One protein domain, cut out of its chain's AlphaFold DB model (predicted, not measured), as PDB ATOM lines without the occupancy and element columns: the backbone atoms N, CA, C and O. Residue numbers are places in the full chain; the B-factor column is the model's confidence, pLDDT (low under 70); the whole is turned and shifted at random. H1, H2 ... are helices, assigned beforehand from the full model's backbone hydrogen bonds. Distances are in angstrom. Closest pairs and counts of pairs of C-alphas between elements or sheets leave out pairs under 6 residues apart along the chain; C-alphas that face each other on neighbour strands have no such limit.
ATOM      1  N   GLU A  10      42.854   0.921  33.527       52.88
ATOM      2  CA  GLU A  10      44.060   0.729  32.693       52.88
ATOM      3  C   GLU A  10      43.831   0.929  31.176       52.88
ATOM      4  O   GLU A  10      44.750   1.314  30.466       52.88
ATOM      5  N   GLY A  11      42.601   0.757  30.672       52.19
ATOM      6  CA  GLY A  11      42.255   1.037  29.269       52.19
ATOM      7  C   GLY A  11      41.968   2.509  28.929       52.19
ATOM      8  O   GLY A  11      41.915   2.862  27.754       52.19
ATOM      9  N   PHE A  12      41.762   3.374  29.925       56.81
ATOM     10  CA  PHE A  12      41.486   4.801  29.730       56.81
ATOM     11  C   PHE A  12      42.778   5.591  29.489       56.81
ATOM     12  O   PHE A  12      42.799   6.455  28.620       56.81
ATOM     13  N   GLY A  13      43.864   5.240  30.189       61.72
ATOM     14  CA  GLY A  13      45.193   5.820  29.963       61.72
ATOM     15  C   GLY A  13      45.673   5.612  28.525       61.72
ATOM     16  O   GLY A  13      45.938   6.582  27.826       61.72
ATOM     17  N   GLU A  14      45.635   4.371  28.023       65.62
ATOM     18  CA  GLU A  14      46.025   4.070  26.635       65.62
ATOM     19  C   GLU A  14      45.148   4.784  25.591       65.62
ATOM     20  O   GLU A  14      45.622   5.169  24.520       65.62
ATOM     21  N   ALA A  15      43.856   4.970  25.877       67.12
ATOM     22  CA  ALA A  15      42.961   5.712  24.994       67.12
ATOM     23  C   ALA A  15      43.298   7.212  24.969       67.12
ATOM     24  O   ALA A  15      43.238   7.833  23.908       67.12
ATOM     25  N   VAL A  16      43.676   7.787  26.113       67.19
ATOM     26  CA  VAL A  16      44.100   9.190  26.237       67.19
ATOM     27  C   VAL A  16      45.457   9.428  25.573       67.19
ATOM     28  O   VAL A  16      45.622  10.455  24.910       67.19
ATOM     29  N   ASP A  17      46.388   8.483  25.691       74.69
ATOM     30  CA  ASP A  17      47.698   8.545  25.034       74.69
ATOM     31  C   ASP A  17      47.543   8.480  23.511       74.69
ATOM     32  O   ASP A  17      48.087   9.309  22.788       74.69
ATOM     33  N   ARG A  18      46.686   7.589  22.997       77.19
ATOM     34  CA  ARG A  18      46.388   7.549  21.555       77.19
ATOM     35  C   ARG A  18      45.713   8.812  21.036       77.19
ATOM     36  O   ARG A  18      45.932   9.196  19.891       77.19
ATOM     37  N   LEU A  19      44.859   9.441  21.841       77.12
ATOM     38  CA  LEU A  19      44.265  10.726  21.478       77.12
ATOM     39  C   LEU A  19      45.316  11.840  21.472       77.12
ATOM     40  O   LEU A  19      45.208  12.746  20.653       77.12
ATOM     41  N   TYR A  20      46.334  11.769  22.334       77.00
ATOM     42  CA  TYR A  20      47.465  12.696  22.299       77.00
ATOM     43  C   TYR A  20      48.265  12.554  21.009       77.00
ATOM     44  O   TYR A  20      48.424  13.529  20.281       77.00
ATOM     45  N   GLU A  21      48.686  11.328  20.688       83.88
ATOM     46  CA  GLU A  21      49.430  11.037  19.459       83.88
ATOM     47  C   GLU A  21      48.645  11.517  18.231       83.88
ATOM     48  O   GLU A  21      49.174  12.237  17.389       83.88
ATOM     49  N   LEU A  22      47.341  11.223  18.173       85.88
ATOM     50  CA  LEU A  22      46.482  11.663  17.076       85.88
ATOM     51  C   LEU A  22      46.342  13.193  17.010       85.88
ATOM     52  O   LEU A  22      46.258  13.764  15.917       85.88
ATOM     53  N   MET A  23      46.266  13.866  18.158       86.50
ATOM     54  CA  MET A  23      46.194  15.322  18.231       86.50
ATOM     55  C   MET A  23      47.491  15.959  17.720       86.50
ATOM     56  O   MET A  23      47.407  16.841  16.866       86.50
ATOM     57  N   GLU A  24      48.663  15.485  18.151       88.38
ATOM     58  CA  GLU A  24      49.961  15.966  17.654       88.38
ATOM     59  C   GLU A  24      50.153  15.684  16.161       88.38
ATOM     60  O   GLU A  24      50.576  16.574  15.423       88.38
ATOM     61  N   GLU A  25      49.784  14.494  15.682       88.56
ATOM     62  CA  GLU A  25      49.873  14.143  14.260       88.56
ATOM     63  C   GLU A  25      48.999  15.044  13.376       88.56
ATOM     64  O   GLU A  25      49.371  15.370  12.247       88.56
ATOM     65  N   THR A  26      47.830  15.453  13.879       88.00
ATOM     66  CA  THR A  26      46.863  16.236  13.097       88.00
ATOM     67  C   THR A  26      47.113  17.744  13.219       88.00
ATOM     68  O   THR A  26      47.096  18.471  12.223       88.00
ATOM     69  N   ALA A  27      47.300  18.244  14.440       87.56
ATOM     70  CA  ALA A  27      47.458  19.669  14.726       87.56
ATOM     71  C   ALA A  27      48.905  20.152  14.546       87.56
ATOM     72  O   ALA A  27      49.114  21.322  14.231       87.56
ATOM     73  N   GLY A  28      49.883  19.258  14.692       88.88
ATOM     74  CA  GLY A  28      51.295  19.606  14.793       88.88
ATOM     75  C   GLY A  28      51.676  20.022  16.214       88.88
ATOM     76  O   GLY A  28      50.879  20.618  16.937       88.88
ATOM     77  N   HIS A  29      52.917  19.721  16.595       88.88
ATOM     78  CA  HIS A  29      53.434  19.929  17.951       88.88
ATOM     79  C   HIS A  29      53.280  21.379  18.446       88.88
ATOM     80  O   HIS A  29      52.788  21.596  19.550       88.88
ATOM     81  N   ASP A  30      53.591  22.369  17.602       89.50
ATOM     82  CA  ASP A  30      53.507  23.792  17.966       89.50
ATOM     83  C   ASP A  30      52.085  24.203  18.392       89.50
ATOM     84  O   ASP A  30      51.888  24.897  19.386       89.50
ATOM     85  N   LEU A  31      51.070  23.734  17.660       88.44
ATOM     86  CA  LEU A  31      49.674  24.072  17.924       88.44
ATOM     87  C   LEU A  31      49.130  23.343  19.158       88.44
ATOM     88  O   LEU A  31      48.309  23.901  19.888       88.44
ATOM     89  N   VAL A  32      49.578  22.109  19.398       89.88
ATOM     90  CA  VAL A  32      49.257  21.382  20.634       89.88
ATOM     91  C   VAL A  32      49.816  22.135  21.831       89.88
ATOM     92  O   VAL A  32      49.056  22.446  22.748       89.88
ATOM     93  N   GLN A  33      51.088  22.531  21.777       89.81
ATOM     94  CA  GLN A  33      51.720  23.297  22.847       89.81
ATOM     95  C   GLN A  33      50.978  24.617  23.128       89.81
ATOM     96  O   GLN A  33      50.692  24.924  24.284       89.81
ATOM     97  N   GLU A  34      50.586  25.370  22.093       89.12
ATOM     98  CA  GLU A  34      49.784  26.595  22.262       89.12
ATOM     99  C   GLU A  34      48.454  26.337  22.992       89.12
ATOM    100  O   GLU A  34      48.039  27.127  23.846       89.12
ATOM    101  N   MET A  35      47.768  25.236  22.670       88.81
ATOM    102  CA  MET A  35      46.519  24.867  23.345       88.81
ATOM    103  C   MET A  35      46.755  24.498  24.806       88.81
ATOM    104  O   MET A  35      46.005  24.941  25.675       88.81
ATOM    105  N   GLU A  36      47.778  23.700  25.090       89.50
ATOM    106  CA  GLU A  36      48.107  23.286  26.452       89.50
ATOM    107  C   GLU A  36      48.474  24.471  27.339       89.50
ATOM    108  O   GLU A  36      47.978  24.568  28.464       89.50
ATOM    109  N   GLU A  37      49.271  25.406  26.821       89.50
ATOM    110  CA  GLU A  37      49.615  26.647  27.514       89.50
ATOM    111  C   GLU A  37      48.371  27.505  27.778       89.50
ATOM    112  O   GLU A  37      48.211  28.044  28.876       89.50
ATOM    113  N   PHE A  38      47.455  27.600  26.809       87.56
ATOM    114  CA  PHE A  38      46.213  28.359  26.962       87.56
ATOM    115  C   PHE A  38      45.264  27.745  28.002       87.56
ATOM    116  O   PHE A  38      44.705  28.466  28.832       87.56
ATOM    117  N   PHE A  39      45.068  26.427  27.972       86.19
ATOM    118  CA  PHE A  39      44.159  25.742  28.892       86.19
ATOM    119  C   PHE A  39      44.796  25.428  30.253       86.19
ATOM    120  O   PHE A  39      44.075  25.126  31.207       86.19
ATOM    121  N   GLY A  40      46.126  25.482  30.361       86.56
ATOM    122  CA  GLY A  40      46.882  25.100  31.558       86.56
ATOM    123  C   GLY A  40      46.751  23.617  31.922       86.56
ATOM    124  O   GLY A  40      47.098  23.215  33.033       86.56
ATOM    125  N   SER A  41      46.192  22.812  31.018       85.62
ATOM    126  CA  SER A  41      45.941  21.389  31.202       85.62
ATOM    127  C   SER A  41      45.801  20.707  29.848       85.62
ATOM    128  O   SER A  41      44.892  21.013  29.075       85.62
ATOM    129  N   GLU A  42      46.663  19.725  29.615       84.19
ATOM    130  CA  GLU A  42      46.619  18.833  28.458       84.19
ATOM    131  C   GLU A  42      45.255  18.143  28.305       84.19
ATOM    132  O   GLU A  42      44.695  18.084  27.212       84.19
ATOM    133  N   ILE A  43      44.661  17.674  29.408       84.81
ATOM    134  CA  ILE A  43      43.353  17.002  29.384       84.81
ATOM    135  C   ILE A  43      42.270  17.951  28.859       84.81
ATOM    136  O   ILE A  43      41.488  17.577  27.986       84.81
ATOM    137  N   ILE A  44      42.252  19.196  29.341       85.50
ATOM    138  CA  ILE A  44      41.268  20.198  28.912       85.50
ATOM    139  C   ILE A  44      41.507  20.600  27.451       85.50
ATOM    140  O   ILE A  44      40.545  20.733  26.693       85.50
ATOM    141  N   ALA A  45      42.769  20.752  27.036       88.38
ATOM    142  CA  ALA A  45      43.123  21.040  25.648       88.38
ATOM    143  C   ALA A  45      42.611  19.951  24.694       88.38
ATOM    144  O   ALA A  45      41.977  20.266  23.683       88.38
ATOM    145  N   LYS A  46      42.783  18.675  25.055       85.50
ATOM    146  CA  LYS A  46      42.259  17.527  24.298       85.50
ATOM    147  C   LYS A  46      40.739  17.506  24.249       85.50
ATOM    148  O   LYS A  46      40.159  17.368  23.170       85.50
ATOM    149  N   GLU A  47      40.080  17.640  25.400       86.94
ATOM    150  CA  GLU A  47      38.617  17.684  25.456       86.94
ATOM    151  C   GLU A  47      38.087  18.792  24.549       86.94
ATOM    152  O   GLU A  47      37.183  18.559  23.745       86.94
ATOM    153  N   TRP A  48      38.699  19.975  24.605       87.88
ATOM    154  CA  TRP A  48      38.349  21.079  23.729       87.88
ATOM    155  C   TRP A  48      38.581  20.732  22.254       87.88
ATOM    156  O   TRP A  48      37.665  20.925  21.448       87.88
ATOM    157  N   PHE A  49      39.740  20.159  21.915       89.88
ATOM    158  CA  PHE A  49      40.154  19.814  20.551       89.88
ATOM    159  C   PHE A  49      39.186  18.861  19.832       89.88
ATOM    160  O   PHE A  49      38.924  19.004  18.631       89.88
ATOM    161  N   TYR A  50      38.603  17.918  20.574       88.06
ATOM    162  CA  TYR A  50      37.625  16.957  20.053       88.06
ATOM    163  C   TYR A  50      36.161  17.364  20.292       88.06
ATOM    164  O   TYR A  50      35.248  16.721  19.762       88.06
ATOM    165  N   SER A  51      35.913  18.438  21.045       88.56
ATOM    166  CA  SER A  51      34.573  18.987  21.288       88.56
ATOM    167  C   SER A  51      34.106  19.938  20.182       88.56
ATOM    168  O   SER A  51      34.836  20.261  19.252       88.56
ATOM    169  N   THR A  52      32.862  20.416  20.292       89.44
ATOM    170  CA  THR A  52      32.254  21.410  19.391       89.44
ATOM    171  C   THR A  52      32.125  22.772  20.088       89.44
ATOM    172  O   THR A  52      31.033  23.169  20.509       89.44
ATOM    173  N   PRO A  53      33.230  23.520  20.264       83.12
ATOM    174  CA  PRO A  53      33.197  24.786  20.972       83.12
ATOM    175  C   PRO A  53      32.330  25.809  20.234       83.12
ATOM    176  O   PRO A  53      32.379  25.958  19.010       83.12
ATOM    177  N   LYS A  54      31.559  26.586  21.004       81.44
ATOM    178  CA  LYS A  54      30.703  27.655  20.460       81.44
ATOM    179  C   LYS A  54      31.497  28.696  19.668       81.44
ATOM    180  O   LYS A  54      30.988  29.206  18.677       81.44
ATOM    181  N   ALA A  55      32.742  28.958  20.073       78.56
ATOM    182  CA  ALA A  55      33.657  29.876  19.392       78.56
ATOM    183  C   ALA A  55      33.959  29.466  17.938       78.56
ATOM    184  O   ALA A  55      34.265  30.320  17.114       78.56
ATOM    185  N   LEU A  56      33.823  28.178  17.606       83.75
ATOM    186  CA  LEU A  56      34.013  27.647  16.253       83.75
ATOM    187  C   LEU A  56      32.685  27.371  15.531       83.75
ATOM    188  O   LEU A  56      32.640  26.609  14.567       83.75
ATOM    189  N   GLY A  57      31.573  27.941  16.006       82.94
ATOM    190  CA  GLY A  57      30.265  27.765  15.372       82.94
ATOM    191  C   GLY A  57      29.779  26.313  15.354       82.94
ATOM    192  O   GLY A  57      29.029  25.932  14.457       82.94
ATOM    193  N   GLY A  58      30.216  25.493  16.316       81.94
ATOM    194  CA  GLY A  58      29.844  24.079  16.406       81.94
ATOM    195  C   GLY A  58      30.695  23.130  15.555       81.94
ATOM    196  O   GLY A  58      30.389  21.942  15.509       81.94
ATOM    197  N   LYS A  59      31.764  23.615  14.910       87.00
ATOM    198  CA  LYS A  59      32.802  22.756  14.320       87.00
ATOM    199  C   LYS A  59      33.831  22.343  15.368       87.00
ATOM    200  O   LYS A  59      34.081  23.096  16.312       87.00
ATOM    201  N   ARG A  60      34.443  21.168  15.196       90.00
ATOM    202  CA  ARG A  60      35.512  20.715  16.093       90.00
ATOM    203  C   ARG A  60      36.851  21.302  15.654       90.00
ATOM    204  O   ARG A  60      37.102  21.348  14.449       90.00
ATOM    205  N   PRO A  61      37.731  21.686  16.589       91.25
ATOM    206  CA  PRO A  61      39.118  22.042  16.285       91.25
ATOM    207  C   PRO A  61      39.825  20.981  15.428       91.25
ATOM    208  O   PRO A  61      40.474  21.321  14.442       91.25
ATOM    209  N   TYR A  62      39.588  19.698  15.718       91.19
ATOM    210  CA  TYR A  62      40.051  18.578  14.896       91.19
ATOM    211  C   TYR A  62      39.708  18.728  13.404       91.19
ATOM    212  O   TYR A  62      40.565  18.516  12.548       91.19
ATOM    213  N   ASP A  63      38.478  19.140  13.078       90.00
ATOM    214  CA  ASP A  63      38.035  19.276  11.687       90.00
ATOM    215  C   ASP A  63      38.817  20.387  10.960       90.00
ATOM    216  O   ASP A  63      39.132  20.249   9.781       90.00
ATOM    217  N   TYR A  64      39.201  21.462  11.662       90.31
ATOM    218  CA  TYR A  64      40.065  22.505  11.097       90.31
ATOM    219  C   TYR A  64      41.454  21.967  10.770       90.31
ATOM    220  O   TYR A  64      41.985  22.266   9.702       90.31
ATOM    221  N   CYS A  65      42.038  21.159  11.655       89.56
ATOM    222  CA  CYS A  65      43.354  20.582  11.409       89.56
ATOM    223  C   CYS A  65      43.333  19.583  10.244       89.56
ATOM    224  O   CYS A  65      44.215  19.634   9.390       89.56
ATOM    225  N   VAL A  66      42.286  18.758  10.129       89.06
ATOM    226  CA  VAL A  66      42.094  17.855   8.977       89.06
ATOM    227  C   VAL A  66      41.894  18.628   7.667       89.06
ATOM    228  O   VAL A  66      42.374  18.202   6.618       89.06
ATOM    229  N   GLU A  67      41.227  19.785   7.709       90.12
ATOM    230  CA  GLU A  67      41.084  20.695   6.561       90.12
ATOM    231  C   GLU A  67      42.387  21.465   6.225       90.12
ATOM    232  O   GLU A  67      42.391  22.260   5.281       90.12
ATOM    233  N   GLY A  68      43.486  21.261   6.966       88.81
ATOM    234  CA  GLY A  68      44.757  21.978   6.785       88.81
ATOM    235  C   GLY A  68      44.718  23.438   7.251       88.81
ATOM    236  O   GLY A  68      45.499  24.268   6.791       88.81
ATOM    237  N   LYS A  69      43.780  23.778   8.139       89.81
ATOM    238  CA  LYS A  69      43.536  25.135   8.658       89.81
ATOM    239  C   LYS A  69      44.095  25.329  10.066       89.81
ATOM    240  O   LYS A  69      43.504  26.042  10.878       89.81
ATOM    241  N   GLN A  70      45.243  24.718  10.361       88.75
ATOM    242  CA  GLN A  70      45.904  24.835  11.668       88.75
ATOM    243  C   GLN A  70      46.184  26.302  12.043       88.75
ATOM    244  O   GLN A  70      45.912  26.713  13.168       88.75
ATOM    245  N   GLU A  71      46.619  27.134  11.088       88.50
ATOM    246  CA  GLU A  71      46.847  28.566  11.336       88.50
ATOM    247  C   GLU A  71      45.573  29.338  11.714       88.50
ATOM    248  O   GLU A  71      45.631  30.299  12.483       88.50
ATOM    249  N   GLU A  72      44.416  28.978  11.147       88.31
ATOM    250  CA  GLU A  72      43.147  29.611  11.523       88.31
ATOM    251  C   GLU A  72      42.790  29.260  12.965       88.31
ATOM    252  O   GLU A  72      42.357  30.129  13.722       88.31
ATOM    253  N   LEU A  73      43.023  28.005  13.350       88.12
ATOM    254  CA  LEU A  73      42.770  27.525  14.699       88.12
ATOM    255  C   LEU A  73      43.700  28.190  15.723       88.12
ATOM    256  O   LEU A  73      43.208  28.679  16.739       88.12
ATOM    257  N   SER A  74      44.997  28.314  15.419       88.88
ATOM    258  CA  SER A  74      45.958  29.077  16.237       88.88
ATOM    259  C   SER A  74      45.492  30.527  16.426       88.88
ATOM    260  O   SER A  74      45.382  31.017  17.550       88.88
ATOM    261  N   LYS A  75      45.061  31.208  15.353       88.75
ATOM    262  CA  LYS A  75      44.509  32.577  15.452       88.75
ATOM    263  C   LYS A  75      43.272  32.650  16.348       88.75
ATOM    264  O   LYS A  75      43.084  33.662  17.024       88.75
ATOM    265  N   VAL A  76      42.417  31.626  16.352       87.38
ATOM    266  CA  VAL A  76      41.265  31.556  17.265       87.38
ATOM    267  C   VAL A  76      41.734  31.401  18.708       87.38
ATOM    268  O   VAL A  76      41.265  32.150  19.560       87.38
ATOM    269  N   ILE A  77      42.681  30.505  18.983       86.25
ATOM    270  CA  ILE A  77      43.237  30.301  20.329       86.25
ATOM    271  C   ILE A  77      43.875  31.593  20.850       86.25
ATOM    272  O   ILE A  77      43.566  32.027  21.957       86.25
ATOM    273  N   VAL A  78      44.659  32.286  20.023       86.19
ATOM    274  CA  VAL A  78      45.247  33.591  20.365       86.19
ATOM    275  C   VAL A  78      44.171  34.650  20.627       86.19
ATOM    276  O   VAL A  78      44.306  35.471  21.532       86.19
ATOM    277  N   ARG A  79      43.075  34.676  19.862       85.19
ATOM    278  CA  ARG A  79      41.962  35.606  20.135       85.19
ATOM    279  C   ARG A  79      41.287  35.298  21.467       85.19
ATOM    280  O   ARG A  79      41.046  36.224  22.239       85.19
ATOM    281  N   LEU A  80      41.058  34.019  21.756       83.38
ATOM    282  CA  LEU A  80      40.492  33.564  23.023       83.38
ATOM    283  C   LEU A  80      41.413  33.907  24.205       83.38
ATOM    284  O   LEU A  80      40.919  34.397  25.220       83.38
ATOM    285  N   SER A  81      42.734  33.750  24.061       79.00
ATOM    286  CA  SER A  81      43.711  34.108  25.103       79.00
ATOM    287  C   SER A  81      43.757  35.607  25.392       79.00
ATOM    288  O   SER A  81      43.928  36.014  26.539       79.00
ATOM    289  N   ASN A  82      43.505  36.435  24.379       82.00
ATOM    290  CA  ASN A  82      43.390  37.886  24.521       82.00
ATOM    291  C   ASN A  82      41.986  38.360  24.951       82.00
ATOM    292  O   ASN A  82      41.751  39.567  25.032       82.00
ATOM    293  N   GLY A  83      41.042  37.447  25.218       76.75
ATOM    294  CA  GLY A  83      39.673  37.783  25.631       76.75
ATOM    295  C   GLY A  83      38.806  38.391  24.522       76.75
ATOM    296  O   GLY A  83      37.828  39.083  24.812       76.75
TER     297      GLY A  83
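This is residues 10 to 83 of the 85 residues of an uncharacterized protein of archaeon (UniProt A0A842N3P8). Four short helices, H2 to H5, make a small cluster, and the longer H1 is an arm on it: the later part of H1 packs on H3 and H4, while residues 10 to 15 stick out. In the cluster H2 and H5 run side by side, H3 stands nearly at right angles to H2, and the short H4 folds back into H5. The printed part has 74 residues with five named helices, H1 to H5 in order, and no named strand: the class is all helix. It is compact, with a radius of gyration of the C-alphas of 11.8 A and spans of 37 by 25 by 23 A.

H1, residues 10 to 27, touches H3, residues 42 to 50, with residues 19 to 23 alone, at a steep tilt of 65 degrees; the closest C-alphas are those of Tyr 20 and Lys 46, 7.4 A apart. With residues 23 to 27 alone H1 touches H4, residues 61 to 66, closest at the C-alphas of Ala 27 and Cys 65, 5.4 A. H2, residues 29 to 39, touches H3, with the C-alphas of Glu 36 and Glu 42 closest at 5.1 A; at 72 degrees they are only just about perpendicular. H2 touches H5, residues 70 to 81, at a shallow tilt of 20 degrees, the same way, with the C-alphas of Leu 31 and Ser 74 closest at 6.5 A. H3 touches H4, closest at the C-alphas of Phe 49 and Pro 61, 4.9 A. H4 and H5 form a helical hairpin, opposite ways at 18 degrees, with the C-alphas of Tyr 64 and Gln 70 closest at 6.3 A. Every O i to N i+4 pair is within hydrogen-bond range in H2, H3, H4 and H5, and 13 of 14 are in H1.

H1 begins at C-alpha 10, (44.060, 0.729, 32.693), and is 26.3 A long. H2 is 15.5 A long, and H5 is 16.5 A long, ending at C-alpha 81, (43.711, 34.108, 25.103).

The C-alphas of Glu 10 and Asn 82, the two farthest apart, are 38.1 A apart. The printed part has no cut and no long link. The pLDDT is under 70 in residues 10 to 16.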